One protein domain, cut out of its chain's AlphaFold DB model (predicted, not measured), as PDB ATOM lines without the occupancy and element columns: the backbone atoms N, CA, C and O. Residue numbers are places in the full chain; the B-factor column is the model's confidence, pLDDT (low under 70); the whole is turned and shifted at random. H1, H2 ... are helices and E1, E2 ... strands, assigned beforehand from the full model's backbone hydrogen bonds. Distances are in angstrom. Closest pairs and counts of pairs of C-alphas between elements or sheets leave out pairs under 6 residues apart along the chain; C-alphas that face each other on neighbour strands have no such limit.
ATOM      1  N   ILE A  23     -32.587  49.808 -20.106       69.90
ATOM      2  CA  ILE A  23     -32.582  48.470 -19.514       69.90
ATOM      3  C   ILE A  23     -33.217  48.554 -18.118       69.90
ATOM      4  O   ILE A  23     -32.882  49.427 -17.319       69.90
ATOM      5  N   ASN A  24     -34.150  47.649 -17.816       78.56
ATOM      6  CA  ASN A  24     -34.690  47.498 -16.465       78.56
ATOM      7  C   ASN A  24     -33.585  46.916 -15.562       78.56
ATOM      8  O   ASN A  24     -33.092  45.849 -15.912       78.56
ATOM      9  N   PRO A  25     -33.217  47.529 -14.420       77.12
ATOM     10  CA  PRO A  25     -32.173  47.002 -13.529       77.12
ATOM     11  C   PRO A  25     -32.506  45.632 -12.909       77.12
ATOM     12  O   PRO A  25     -31.621  44.962 -12.385       77.12
ATOM     13  N   ASN A  26     -33.763  45.181 -12.993       83.40
ATOM     14  CA  ASN A  26     -34.135  43.794 -12.712       83.40
ATOM     15  C   ASN A  26     -34.437  43.095 -14.052       83.40
ATOM     16  O   ASN A  26     -35.443  43.407 -14.696       83.40
ATOM     17  N   TYR A  27     -33.577  42.170 -14.486       82.79
ATOM     18  CA  TYR A  27     -33.673  41.493 -15.788       82.79
ATOM     19  C   TYR A  27     -33.208  40.037 -15.727       82.79
ATOM     20  O   TYR A  27     -32.492  39.623 -14.818       82.79
ATOM     21  N   VAL A  28     -33.590  39.282 -16.758       84.96
ATOM     22  CA  VAL A  28     -32.985  37.998 -17.116       84.96
ATOM     23  C   VAL A  28     -32.540  38.111 -18.570       84.96
ATOM     24  O   VAL A  28     -33.366  38.405 -19.434       84.96
ATOM     25  N   SER A  29     -31.250  37.928 -18.838       80.11
ATOM     26  CA  SER A  29     -30.662  38.019 -20.178       80.11
ATOM     27  C   SER A  29     -29.560  36.987 -20.342       80.11
ATOM     28  O   SER A  29     -28.854  36.670 -19.391       80.11
ATOM     29  N   TYR A  30     -29.347  36.508 -21.562       81.88
ATOM     30  CA  TYR A  30     -28.081  35.861 -21.889       81.88
ATOM     31  C   TYR A  30     -27.002  36.938 -22.045       81.88
ATOM     32  O   TYR A  30     -27.259  38.000 -22.618       81.88
ATOM     33  N   VAL A  31     -25.816  36.676 -21.502       74.11
ATOM     34  CA  VAL A  31     -24.637  37.542 -21.572       74.11
ATOM     35  C   VAL A  31     -23.490  36.708 -22.129       74.11
ATOM     36  O   VAL A  31     -23.131  35.683 -21.549       74.11
ATOM     37  N   SER A  32     -22.941  37.135 -23.266       71.64
ATOM     38  CA  SER A  32     -21.795  36.500 -23.924       71.64
ATOM     39  C   SER A  32     -20.538  37.323 -23.674       71.64
ATOM     40  O   SER A  32     -20.484  38.496 -24.043       71.64
ATOM     41  N   TYR A  33     -19.531  36.705 -23.066       62.19
ATOM     42  CA  TYR A  33     -18.216  37.290 -22.845       62.19
ATOM     43  C   TYR A  33     -17.231  36.684 -23.845       62.19
ATOM     44  O   TYR A  33     -16.852  35.517 -23.736       62.19
ATOM     45  N   ASN A  34     -16.817  37.490 -24.823       56.84
ATOM     46  CA  ASN A  34     -15.934  37.071 -25.908       56.84
ATOM     47  C   ASN A  34     -14.495  37.517 -25.594       56.84
ATOM     48  O   ASN A  34     -14.165  38.697 -25.729       56.84
ATOM     49  N   ASN A  35     -13.620  36.597 -25.183       59.61
ATOM     50  CA  ASN A  35     -12.209  36.891 -24.946       59.61
ATOM     51  C   ASN A  35     -11.393  36.720 -26.238       59.61
ATOM     52  O   ASN A  35     -10.783  35.681 -26.487       59.61
ATOM     53  N   TYR A  36     -11.345  37.784 -27.041       54.36
ATOM     54  CA  TYR A  36     -10.611  37.830 -28.312       54.36
ATOM     55  C   TYR A  36      -9.083  37.647 -28.195       54.36
ATOM     56  O   TYR A  36      -8.436  37.424 -29.216       54.36
ATOM     57  N   LEU A  37      -8.496  37.749 -26.994       46.22
ATOM     58  CA  LEU A  37      -7.068  37.487 -26.755       46.22
ATOM     59  C   LEU A  37      -6.774  35.999 -26.533       46.22
ATOM     60  O   LEU A  37      -5.726  35.517 -26.945       46.22
ATOM     61  N   GLU A  38      -7.702  35.281 -25.899       55.42
ATOM     62  CA  GLU A  38      -7.556  33.866 -25.529       55.42
ATOM     63  C   GLU A  38      -8.405  32.919 -26.389       55.42
ATOM     64  O   GLU A  38      -8.467  31.727 -26.100       55.42
ATOM     65  N   GLY A  39      -9.076  33.425 -27.426       49.29
ATOM     66  CA  GLY A  39      -9.820  32.614 -28.395       49.29
ATOM     67  C   GLY A  39     -11.065  31.911 -27.846       49.29
ATOM     68  O   GLY A  39     -11.574  31.011 -28.506       49.29
ATOM     69  N   PHE A  40     -11.569  32.293 -26.666       52.85
ATOM     70  CA  PHE A  40     -12.759  31.681 -26.065       52.85
ATOM     71  C   PHE A  40     -13.918  32.663 -25.899       52.85
ATOM     72  O   PHE A  40     -13.732  33.827 -25.542       52.85
ATOM     73  N   THR A  41     -15.130  32.150 -26.076       56.91
ATOM     74  CA  THR A  41     -16.379  32.805 -25.682       56.91
ATOM     75  C   THR A  41     -17.032  31.965 -24.595       56.91
ATOM     76  O   THR A  41     -17.132  30.751 -24.751       56.91
ATOM     77  N   PHE A  42     -17.508  32.599 -23.524       63.90
ATOM     78  CA  PHE A  42     -18.446  31.966 -22.599       63.90
ATOM     79  C   PHE A  42     -19.761  32.738 -22.576       63.90
ATOM     80  O   PHE A  42     -19.788  33.953 -22.374       63.90
ATOM     81  N   SER A  43     -20.864  32.024 -22.779       72.98
ATOM     82  CA  SER A  43     -22.203  32.535 -22.520       72.98
ATOM     83  C   SER A  43     -22.635  32.137 -21.110       72.98
ATOM     84  O   SER A  43     -22.249  31.095 -20.582       72.98
ATOM     85  N   SER A  44     -23.434  32.989 -20.480       79.97
ATOM     86  CA  SER A  44     -24.143  32.655 -19.247       79.97
ATOM     87  C   SER A  44     -25.520  33.302 -19.259       79.97
ATOM     88  O   SER A  44     -25.729  34.345 -19.885       79.97
ATOM     89  N   LYS A  45     -26.479  32.685 -18.577       85.52
ATOM     90  CA  LYS A  45     -27.804  33.261 -18.360       85.52
ATOM     91  C   LYS A  45     -27.758  34.077 -17.075       85.52
ATOM     92  O   LYS A  45     -27.727  33.521 -15.980       85.52
ATOM     93  N   GLU A  46     -27.693  35.394 -17.225       86.29
ATOM     94  CA  GLU A  46     -27.599  36.339 -16.122       86.29
ATOM     95  C   GLU A  46     -28.993  36.777 -15.653       86.29
ATOM     96  O   GLU A  46     -29.798  37.301 -16.424       86.29
ATOM     97  N   TYR A  47     -29.250  36.600 -14.361       88.69
ATOM     98  CA  TYR A  47     -30.399  37.127 -13.642       88.69
ATOM     99  C   TYR A  47     -29.884  38.228 -12.723       88.69
ATOM    100  O   TYR A  47     -29.143  37.933 -11.784       88.69
ATOM    101  N   ASN A  48     -30.261  39.480 -12.958       84.62
ATOM    102  CA  ASN A  48     -29.949  40.562 -12.033       84.62
ATOM    103  C   ASN A  48     -31.203  40.981 -11.269       84.62
ATOM    104  O   ASN A  48     -32.254  41.243 -11.859       84.62
ATOM    105  N   PHE A  49     -31.062  41.071  -9.954       84.08
ATOM    106  CA  PHE A  49     -32.068  41.547  -9.026       84.08
ATOM    107  C   PHE A  49     -31.472  42.727  -8.256       84.08
ATOM    108  O   PHE A  49     -31.116  42.593  -7.088       84.08
ATOM    109  N   ASP A  50     -31.360  43.892  -8.900       78.72
ATOM    110  CA  ASP A  50     -30.884  45.146  -8.287       78.72
ATOM    111  C   ASP A  50     -31.611  45.467  -6.967       78.72
ATOM    112  O   ASP A  50     -30.992  45.835  -5.970       78.72
ATOM    113  N   SER A  51     -32.915  45.170  -6.903       81.48
ATOM    114  CA  SER A  51     -33.736  45.272  -5.684       81.48
ATOM    115  C   SER A  51     -33.259  44.416  -4.495       81.48
ATOM    116  O   SER A  51     -33.642  44.689  -3.357       81.48
ATOM    117  N   GLN A  52     -32.431  43.400  -4.744       79.22
ATOM    118  CA  GLN A  52     -31.773  42.546  -3.750       79.22
ATOM    119  C   GLN A  52     -30.243  42.676  -3.775       79.22
ATOM    120  O   GLN A  52     -29.584  42.118  -2.903       79.22
ATOM    121  N   LYS A  53     -29.678  43.388  -4.761       81.19
ATOM    122  CA  LYS A  53     -28.244  43.419  -5.081       81.19
ATOM    123  C   LYS A  53     -27.623  42.026  -5.269       81.19
ATOM    124  O   LYS A  53     -26.501  41.768  -4.840       81.19
ATOM    125  N   ILE A  54     -28.330  41.151  -5.984       78.41
ATOM    126  CA  ILE A  54     -27.857  39.807  -6.348       78.41
ATOM    127  C   ILE A  54     -27.806  39.674  -7.870       78.41
ATOM    128  O   ILE A  54     -28.757  40.033  -8.565       78.41
ATOM    129  N   THR A  55     -26.721  39.101  -8.390       80.95
ATOM    130  CA  THR A  55     -26.638  38.624  -9.774       80.95
ATOM    131  C   THR A  55     -26.342  37.127  -9.785       80.95
ATOM    132  O   THR A  55     -25.376  36.683  -9.173       80.95
ATOM    133  N   VAL A  56     -27.164  36.346 -10.486       84.05
ATOM    134  CA  VAL A  56     -26.957  34.907 -10.705       84.05
ATOM    135  C   VAL A  56     -26.552  34.690 -12.161       84.05
ATOM    136  O   VAL A  56     -27.149  35.302 -13.040       84.05
ATOM    137  N   ARG A  57     -25.565  33.836 -12.432       83.30
ATOM    138  CA  ARG A  57     -25.148  33.414 -13.776       83.30
ATOM    139  C   ARG A  57     -25.188  31.894 -13.866       83.30
ATOM    140  O   ARG A  57     -24.411  31.222 -13.192       83.30
ATOM    141  N   GLU A  58     -26.082  31.366 -14.695       82.30
ATOM    142  CA  GLU A  58     -26.119  29.940 -15.037       82.30
ATOM    143  C   GLU A  58     -25.261  29.678 -16.286       82.30
ATOM    144  O   GLU A  58     -25.447  30.314 -17.326       82.30
ATOM    145  N   PHE A  59     -24.341  28.730 -16.150       79.12
ATOM    146  CA  PHE A  59     -23.606  28.008 -17.187       79.12
ATOM    147  C   PHE A  59     -24.081  26.540 -17.126       79.12
ATOM    148  O   PHE A  59     -24.708  26.166 -16.137       79.12
ATOM    149  N   GLU A  60     -23.774  25.707 -18.125       76.82
ATOM    150  CA  GLU A  60     -24.357  24.355 -18.283       76.82
ATOM    151  C   GLU A  60     -24.397  23.519 -16.985       76.82
ATOM    152  O   GLU A  60     -25.484  23.179 -16.523       76.82
ATOM    153  N   ASP A  61     -23.241  23.293 -16.345       74.76
ATOM    154  CA  ASP A  61     -23.117  22.558 -15.070       74.76
ATOM    155  C   ASP A  61     -22.789  23.459 -13.857       74.76
ATOM    156  O   ASP A  61     -22.465  22.967 -12.768       74.76
ATOM    157  N   VAL A  62     -22.809  24.790 -14.027       73.95
ATOM    158  CA  VAL A  62     -22.259  25.741 -13.042       73.95
ATOM    159  C   VAL A  62     -23.212  26.898 -12.777       73.95
ATOM    160  O   VAL A  62     -23.518  27.673 -13.679       73.95
ATOM    161  N   ILE A  63     -23.618  27.092 -11.521       80.42
ATOM    162  CA  ILE A  63     -24.398  28.274 -11.126       80.42
ATOM    163  C   ILE A  63     -23.548  29.172 -10.232       80.42
ATOM    164  O   ILE A  63     -23.176  28.790  -9.124       80.42
ATOM    165  N   ILE A  64     -23.254  30.377 -10.717       78.96
ATOM    166  CA  ILE A  64     -22.585  31.437  -9.964       78.96
ATOM    167  C   ILE A  64     -23.646  32.344  -9.346       78.96
ATOM    168  O   ILE A  64     -24.411  32.974 -10.068       78.96
ATOM    169  N   TYR A  65     -23.656  32.474  -8.025       81.33
ATOM    170  CA  TYR A  65     -24.401  33.509  -7.311       81.33
ATOM    171  C   TYR A  65     -23.411  34.564  -6.826       81.33
ATOM    172  O   TYR A  65     -22.448  34.209  -6.153       81.33
ATOM    173  N   SER A  66     -23.650  35.836  -7.129       78.46
ATOM    174  CA  SER A  66     -22.827  36.975  -6.707       78.46
ATOM    175  C   SER A  66     -23.680  37.968  -5.922       78.46
ATOM    176  O   SER A  66     -24.676  38.474  -6.443       78.46
ATOM    177  N   ASP A  67     -23.293  38.248  -4.680       79.91
ATOM    178  CA  ASP A  67     -23.962  39.212  -3.805       79.91
ATOM    179  C   ASP A  67     -23.121  40.493  -3.697       79.91
ATOM    180  O   ASP A  67     -22.061  40.538  -3.066       79.91
ATOM    181  N   TRP A  68     -23.634  41.564  -4.305       67.74
ATOM    182  CA  TRP A  68     -22.988  42.877  -4.372       67.74
ATOM    183  C   TRP A  68     -23.031  43.648  -3.042       67.74
ATOM    184  O   TRP A  68     -22.564  44.786  -2.980       67.74
ATOM    185  N   THR A  69     -23.616  43.079  -1.980       75.40
ATOM    186  CA  THR A  69     -23.577  43.634  -0.616       75.40
ATOM    187  C   THR A  69     -22.517  43.000   0.278       75.40
ATOM    188  O   THR A  69     -22.093  43.648   1.235       75.40
ATOM    189  N   SER A  70     -22.081  41.770  -0.017       74.47
ATOM    190  CA  SER A  70     -21.145  41.010   0.825       74.47
ATOM    191  C   SER A  70     -19.739  40.851   0.241       74.47
ATOM    192  O   SER A  70     -18.864  40.355   0.947       74.47
ATOM    193  N   GLU A  71     -19.517  41.262  -1.013       71.87
ATOM    194  CA  GLU A  71     -18.273  41.021  -1.771       71.87
ATOM    195  C   GLU A  71     -17.937  39.517  -1.906       71.87
ATOM    196  O   GLU A  71     -16.776  39.110  -2.024       71.87
ATOM    197  N   THR A  72     -18.974  38.666  -1.897       68.65
ATOM    198  CA  THR A  72     -18.845  37.213  -2.055       68.65
ATOM    199  C   THR A  72     -19.618  36.692  -3.257       68.65
ATOM    200  O   THR A  72     -20.759  37.083  -3.521       68.65
ATOM    201  N   SER A  73     -18.996  35.743  -3.950       72.30
ATOM    202  CA  SER A  73     -19.670  34.863  -4.892       72.30
ATOM    203  C   SER A  73     -19.602  33.419  -4.409       72.30
ATOM    204  O   SER A  73     -18.713  33.025  -3.651       72.30
ATOM    205  N   SER A  74     -20.545  32.609  -4.877       75.60
ATOM    206  CA  SER A  74     -20.574  31.171  -4.641       75.60
ATOM    207  C   SER A  74     -20.866  30.418  -5.939       75.60
ATOM    208  O   SER A  74     -21.776  30.772  -6.684       75.60
ATOM    209  N   ILE A  75     -20.038  29.416  -6.239       72.72
ATOM    210  CA  ILE A  75     -20.182  28.488  -7.366       72.72
ATOM    211  C   ILE A  75     -20.870  27.245  -6.827       72.72
ATOM    212  O   ILE A  75     -20.350  26.623  -5.906       72.72
ATOM    213  N   ASN A  76     -21.985  26.852  -7.426       71.95
ATOM    214  CA  ASN A  76     -22.485  25.489  -7.348       71.95
ATOM    215  C   ASN A  76     -21.983  24.728  -8.584       71.95
ATOM    216  O   ASN A  76     -22.334  25.102  -9.702       71.95
ATOM    217  N   PHE A  77     -21.159  23.699  -8.381       61.83
ATOM    218  CA  PHE A  77     -20.644  22.799  -9.419       61.83
ATOM    219  C   PHE A  77     -20.917  21.358  -8.984       61.83
ATOM    220  O   PHE A  77     -20.489  20.964  -7.895       61.83
ATOM    221  N   ASN A  78     -21.644  20.571  -9.786       64.56
ATOM    222  CA  ASN A  78     -22.081  19.210  -9.427       64.56
ATOM    223  C   ASN A  78     -22.648  19.111  -7.991       64.56
ATOM    224  O   ASN A  78     -22.201  18.314  -7.166       64.56
ATOM    225  N   SER A  79     -23.631  19.965  -7.681       67.54
ATOM    226  CA  SER A  79     -24.278  20.099  -6.359       67.54
ATOM    227  C   SER A  79     -23.367  20.528  -5.192       67.54
ATOM    228  O   SER A  79     -23.819  20.557  -4.044       67.54
ATOM    229  N   THR A  80     -22.105  20.879  -5.452       49.37
ATOM    230  CA  THR A  80     -21.123  21.275  -4.433       49.37
ATOM    231  C   THR A  80     -20.881  22.780  -4.469       49.37
ATOM    232  O   THR A  80     -20.584  23.338  -5.524       49.37
ATOM    233  N   TRP A  81     -20.992  23.435  -3.309       69.55
ATOM    234  CA  TRP A  81     -20.895  24.891  -3.180       69.55
ATOM    235  C   TRP A  81     -19.495  25.358  -2.755       69.55
ATOM    236  O   TRP A  81     -18.979  24.937  -1.719       69.55
ATOM    237  N   TYR A  82     -18.920  26.284  -3.522       52.18
ATOM    238  CA  TYR A  82     -17.600  26.881  -3.314       52.18
ATOM    239  C   TYR A  82     -17.715  28.404  -3.212       52.18
ATOM    240  O   TYR A  82     -18.101  29.054  -4.181       52.18
ATOM    241  N   ASN A  83     -17.350  28.985  -2.068       68.28
ATOM    242  CA  ASN A  83     -17.358  30.438  -1.868       68.28
ATOM    243  C   ASN A  83     -16.006  31.052  -2.254       68.28
ATOM    244  O   ASN A  83     -14.958  30.517  -1.891       68.28
ATOM    245  N   TYR A  84     -16.029  32.199  -2.930       48.25
ATOM    246  CA  TYR A  84     -14.845  32.954  -3.344       48.25
ATOM    247  C   TYR A  84     -15.111  34.470  -3.274       48.25
ATOM    248  O   TYR A  84     -16.270  34.892  -3.324       48.25
ATOM    249  N   PRO A  85     -14.071  35.312  -3.128       46.51
ATOM    250  CA  PRO A  85     -14.241  36.762  -3.160       46.51
ATOM    251  C   PRO A  85     -14.695  37.222  -4.548       46.51
ATOM    252  O   PRO A  85     -14.178  36.732  -5.556       46.51
ATOM    253  N   THR A  86     -15.588  38.210  -4.624       55.18
ATOM    254  CA  THR A  86     -15.798  38.934  -5.886       55.18
ATOM    255  C   THR A  86     -14.591  39.822  -6.163       55.18
ATOM    256  O   THR A  86     -14.505  40.941  -5.653       55.18
ATOM    257  N   ASN A  87     -13.680  39.371  -7.025       54.48
ATOM    258  CA  ASN A  87     -12.807  40.304  -7.732       54.48
ATOM    259  C   ASN A  87     -13.708  41.276  -8.516       54.48
ATOM    260  O   ASN A  87     -14.627  40.840  -9.216       54.48
ATOM    261  N   SER A  88     -13.451  42.584  -8.418       51.48
ATOM    262  CA  SER A  88     -14.319  43.647  -8.964       51.48
ATOM    263  C   SER A  88     -14.562  43.570 -10.479       51.48
ATOM    264  O   SER A  88     -15.484  44.190 -10.996       51.48
ATOM    265  N   GLU A  89     -13.742  42.794 -11.186       55.59
ATOM    266  CA  GLU A  89     -13.797  42.551 -12.628       55.59
ATOM    267  C   GLU A  89     -15.034  41.742 -13.065       55.59
ATOM    268  O   GLU A  89     -15.478  41.877 -14.201       55.59
ATOM    269  N   MET A  90     -15.657  40.950 -12.178       56.13
ATOM    270  CA  MET A  90     -16.853  40.153 -12.511       56.13
ATOM    271  C   MET A  90     -18.183  40.935 -12.469       56.13
ATOM    272  O   MET A  90     -19.242  40.312 -12.351       56.13
ATOM    273  N   GLY A  91     -18.127  42.269 -12.605       65.26
ATOM    274  CA  GLY A  91     -19.250  43.223 -12.620       65.26
ATOM    275  C   GLY A  91     -20.532  42.718 -13.298       65.26
ATOM    276  O   GLY A  91     -20.470  41.987 -14.288       65.26
ATOM    277  N   SER A  92     -21.701  43.104 -12.779       69.19
ATOM    278  CA  SER A  92     -22.996  42.837 -13.427       69.19
ATOM    279  C   SER A  92     -22.997  43.383 -14.860       69.19
ATOM    280  O   SER A  92     -22.449  44.463 -15.082       69.19
ATOM    281  N   SER A  93     -23.620  42.713 -15.844       72.94
ATOM    282  CA  SER A  93     -23.639  43.265 -17.215       72.94
ATOM    283  C   SER A  93     -24.302  44.654 -17.271       72.94
ATOM    284  O   SER A  93     -23.877  45.517 -18.040       72.94
ATOM    285  N   PHE A  94     -25.237  44.930 -16.355       73.30
ATOM    286  CA  PHE A  94     -25.832  46.249 -16.132       73.30
ATOM    287  C   PHE A  94     -24.825  47.354 -15.783       73.30
ATOM    288  O   PHE A  94     -24.989  48.495 -16.213       73.30
ATOM    289  N   ASP A  95     -23.776  47.040 -15.016       70.86
ATOM    290  CA  ASP A  95     -22.800  48.039 -14.572       70.86
ATOM    291  C   ASP A  95     -21.929  48.565 -15.716       70.86
ATOM    292  O   ASP A  95     -21.486  49.717 -15.650       70.86
ATOM    293  N   PHE A  96     -21.734  47.755 -16.760       68.04
ATOM    294  CA  PHE A  96     -21.081  48.152 -18.006       68.04
ATOM    295  C   PHE A  96     -22.041  48.922 -18.931       68.04
ATOM    296  O   PHE A  96     -21.637  49.902 -19.554       68.04
ATOM    297  N   LEU A  97     -23.324  48.541 -18.978       68.41
ATOM    298  CA  LEU A  97     -24.351  49.067 -19.895       68.41
ATOM    299  C   LEU A  97     -24.953  50.430 -19.475       68.41
ATOM    300  O   LEU A  97     -26.134  50.705 -19.700       68.41
ATOM    301  N   LYS A  98     -24.149  51.313 -18.870       69.42
ATOM    302  CA  LYS A  98     -24.590  52.640 -18.406       69.42
ATOM    303  C   LYS A  98     -24.768  53.611 -19.591       69.42
ATOM    304  O   LYS A  98     -23.781  53.887 -20.275       69.42
ATOM    305  N   PRO A  99     -25.975  54.180 -19.828       64.63
ATOM    306  CA  PRO A  99     -26.306  54.897 -21.071       64.63
ATOM    307  C   PRO A  99     -25.409  56.087 -21.438       64.63
ATOM    308  O   PRO A  99     -25.303  56.435 -22.611       64.63
ATOM    309  N   GLU A 100     -24.786  56.729 -20.448       72.90
ATOM    310  CA  GLU A 100     -24.044  57.991 -20.597       72.90
ATOM    311  C   GLU A 100     -22.813  57.889 -21.514       72.90
ATOM    312  O   GLU A 100     -22.384  58.897 -22.073       72.90
ATOM    313  N   ASN A 101     -22.277  56.680 -21.707       71.56
ATOM    314  CA  ASN A 101     -21.016  56.443 -22.416       71.56
ATOM    315  C   ASN A 101     -21.187  55.879 -23.843       71.56
ATOM    316  O   ASN A 101     -20.196  55.653 -24.536       71.56
ATOM    317  N   TYR A 102     -22.420  55.617 -24.292       76.76
ATOM    318  CA  TYR A 102     -22.689  54.865 -25.523       76.76
ATOM    319  C   TYR A 102     -23.143  55.750 -26.692       76.76
ATOM    320  O   TYR A 102     -24.209  56.367 -26.664       76.76
ATOM    321  N   LEU A 103     -22.367  55.747 -27.779       80.79
ATOM    322  CA  LEU A 103     -22.700  56.401 -29.043       80.79
ATOM    323  C   LEU A 103     -23.415  55.419 -29.982       80.79
ATOM    324  O   LEU A 103     -22.922  54.321 -30.224       80.79
ATOM    325  N   PHE A 104     -24.543  55.817 -30.576       83.18
ATOM    326  CA  PHE A 104     -25.157  55.046 -31.664       83.18
ATOM    327  C   PHE A 104     -24.271  55.071 -32.922       83.18
ATOM    328  O   PHE A 104     -23.953  56.146 -33.433       83.18
ATOM    329  N   VAL A 105     -23.926  53.891 -33.445       82.92
ATOM    330  CA  VAL A 105     -23.044  53.728 -34.614       82.92
ATOM    331  C   VAL A 105     -23.840  53.462 -35.887       82.92
ATOM    332  O   VAL A 105     -23.656  54.134 -36.902       82.92
ATOM    333  N   ARG A 106     -24.690  52.430 -35.859       87.07
ATOM    334  CA  ARG A 106     -25.414  51.895 -37.021       87.07
ATOM    335  C   ARG A 106     -26.553  50.988 -36.571       87.07
ATOM    336  O   ARG A 106     -26.536  50.486 -35.455       87.07
ATOM    337  N   ASN A 107     -27.482  50.698 -37.477       84.89
ATOM    338  CA  ASN A 107     -28.279  49.479 -37.352       84.89
ATOM    339  C   ASN A 107     -27.498  48.328 -37.997       84.89
ATOM    340  O   ASN A 107     -26.906  48.514 -39.061       84.89
ATOM    341  N   GLU A 108     -27.514  47.156 -37.376       81.20
ATOM    342  CA  GLU A 108     -26.913  45.932 -37.897       81.20
ATOM    343  C   GLU A 108     -27.881  44.771 -37.674       81.20
ATOM    344  O   GLU A 108     -28.450  44.613 -36.593       81.20
ATOM    345  N   THR A 109     -28.112  43.984 -38.721       70.58
ATOM    346  CA  THR A 109     -28.920  42.771 -38.618       70.58
ATOM    347  C   THR A 109     -28.068  41.694 -37.971       70.58
ATOM    348  O   THR A 109     -27.113  41.223 -38.587       70.58
ATOM    349  N   ILE A 110     -28.399  41.329 -36.734       69.42
ATOM    350  CA  ILE A 110     -27.761  40.207 -36.050       69.42
ATOM    351  C   ILE A 110     -28.433  38.885 -36.445       69.42
ATOM    352  O   ILE A 110     -29.376  38.841 -37.244       69.42
ATOM    353  N   ASP A 111     -27.924  37.818 -35.840       47.01
ATOM    354  CA  ASP A 111     -28.486  36.472 -35.808       47.01
ATOM    355  C   ASP A 111     -30.029  36.429 -35.824       47.01
ATOM    356  O   ASP A 111     -30.715  37.256 -35.214       47.01
ATOM    357  N   ARG A 112     -30.583  35.455 -36.554       51.39
ATOM    358  CA  ARG A 112     -32.030  35.267 -36.798       51.39
ATOM    359  C   ARG A 112     -32.749  36.438 -37.491       51.39
ATOM    360  O   ARG A 112     -33.975  36.444 -37.566       51.39
ATOM    361  N   GLY A 113     -32.015  37.406 -38.046       48.36
ATOM    362  CA  GLY A 113     -32.574  38.476 -38.880       48.36
ATOM    363  C   GLY A 113     -33.094  39.696 -38.112       48.36
ATOM    364  O   GLY A 113     -33.782  40.540 -38.691       48.36
ATOM    365  N   PHE A 114     -32.772  39.828 -36.823       61.02
ATOM    366  CA  PHE A 114     -33.183  40.982 -36.023       61.02
ATOM    367  C   PHE A 114     -32.311  42.211 -36.325       61.02
ATOM    368  O   PHE A 114     -31.109  42.222 -36.076       61.02
ATOM    369  N   SER A 115     -32.924  43.279 -36.845       74.62
ATOM    370  CA  SER A 115     -32.266  44.582 -37.035       74.62
ATOM    371  C   SER A 115     -32.065  45.277 -35.686       74.62
ATOM    372  O   SER A 115     -32.981  45.933 -35.184       74.62
ATOM    373  N   CYS A 116     -30.863  45.179 -35.125       78.99
ATOM    374  CA  CYS A 116     -30.493  45.770 -33.842       78.99
ATOM    375  C   CYS A 116     -29.783  47.120 -34.009       78.99
ATOM    376  O   CYS A 116     -29.083  47.364 -34.991       78.99
ATOM    377  N   SER A 117     -29.941  47.997 -33.019       82.89
ATOM    378  CA  SER A 117     -29.183  49.245 -32.912       82.89
ATOM    379  C   SER A 117     -27.828  48.964 -32.265       82.89
ATOM    380  O   SER A 117     -27.777  48.564 -31.103       82.89
ATOM    381  N   VAL A 118     -26.735  49.177 -32.996       81.85
ATOM    382  CA  VAL A 118     -25.368  49.047 -32.479       81.85
ATOM    383  C   VAL A 118     -24.970  50.341 -31.783       81.85
ATOM    384  O   VAL A 118     -24.963  51.412 -32.398       81.85
ATOM    385  N   PHE A 119     -24.593  50.220 -30.515       81.31
ATOM    386  CA  PHE A 119     -24.015  51.295 -29.721       81.31
ATOM    387  C   PHE A 119     -22.583  50.927 -29.319       81.31
ATOM    388  O   PHE A 119     -22.315  49.784 -28.956       81.31
ATOM    389  N   GLU A 120     -21.677  51.897 -29.361       79.34
ATOM    390  CA  GLU A 120     -20.250  51.734 -29.076       79.34
ATOM    391  C   GLU A 120     -19.826  52.696 -27.963       79.34
ATOM    392  O   GLU A 120     -20.263  53.846 -27.918       79.34
ATOM    393  N   ASN A 121     -18.982  52.210 -27.057       73.21
ATOM    394  CA  ASN A 121     -18.414  52.959 -25.943       73.21
ATOM    395  C   ASN A 121     -16.900  52.714 -25.947       73.21
ATOM    396  O   ASN A 121     -16.467  51.567 -25.831       73.21
TER     397      ASN A 121
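AT A GLANCE: This is residues 23 to 121 of the 1091 residues of an uncharacterized protein of Dictyostelium discoideum (UniProt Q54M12). Six strands, E1 to E6, stand side by side in chain order as one twisted wall, and a separate two-stranded hairpin, E7 and E8, lies beyond its E1 edge without touching it. After E6 the backbone goes back along the wall through the short helix H1, which only grazes the sheet, and on to that hairpin; at the tip of the E1 and E2 hairpin, residues 35 to 40 stick out freely. The printed part has 99 residues with eight named strands and one named helix, in the order E1 E2 E3 E4 E5 E6 H1 E7 E8, and both sheets are antiparallel. The class is mostly strand; the whole is only just loose, close to compact, with a radius of gyration of the C-alphas of 15.3 A, and elongated, spanning 44 by 29 by 25 A.

HOW THE PARTS SIT: Begin at E1, residues 26 to 35, an edge strand that bends by 60 degrees at residue 29. It forms a hairpin with E2, residues 40 to 49, at 163 degrees between directions; look for N 31 and O 44, 2.8 A apart. E3, residues 54 to 59, is next, at 144 degrees to E2, with N 47 and O 56 at 2.8 A. E4, residues 62 to 67, follows at 168 degrees to E3, with N 57 and O 64 at 2.8 A. E5, residues 72 to 77, has N 76 and O 63 of E4 at 2.8 A. E6, residues 80 to 85, is the other edge strand, with N 82 and O 75 of E5 at 2.8 A. These six make a meander, each strand the antiparallel neighbour of the one before. H1, residues 93 to 96, grazes this sheet with residues 93 to 94; its closest C-alpha to E1 is that of Ser 93, 7.3 A from that of Val 31. H1 is too short for an O i to N i+4 pair; its one O i to N i+3 pair is within hydrogen-bond range. E7, residues 103 to 109, and E8, residues 115 to 120, form a hairpin at 150 degrees, with N 118 and O 106 at 2.8 A; both are apart from E1 to E6.

IN THESE COORDINATES: Find C-alpha 26 at (-34.135, 43.794, -12.712); from there E1 runs 26.0 A to C-alpha 35 at (-12.209, 36.891, -24.946). E2 covers 27.6 A, E6 17.0 A and E7 17.8 A. E8 ends at C-alpha 120, (-20.250, 51.734, -29.076).

THE WHOLE: The C-alphas of Thr 80 and Arg 106 are the two farthest apart, 44.9 A. The printed part has no cut, and no link is long. Its mean pLDDT is 71.2; look for values under 70 at residues 33 to 42, 77 to 92 and 110 to 114, among others.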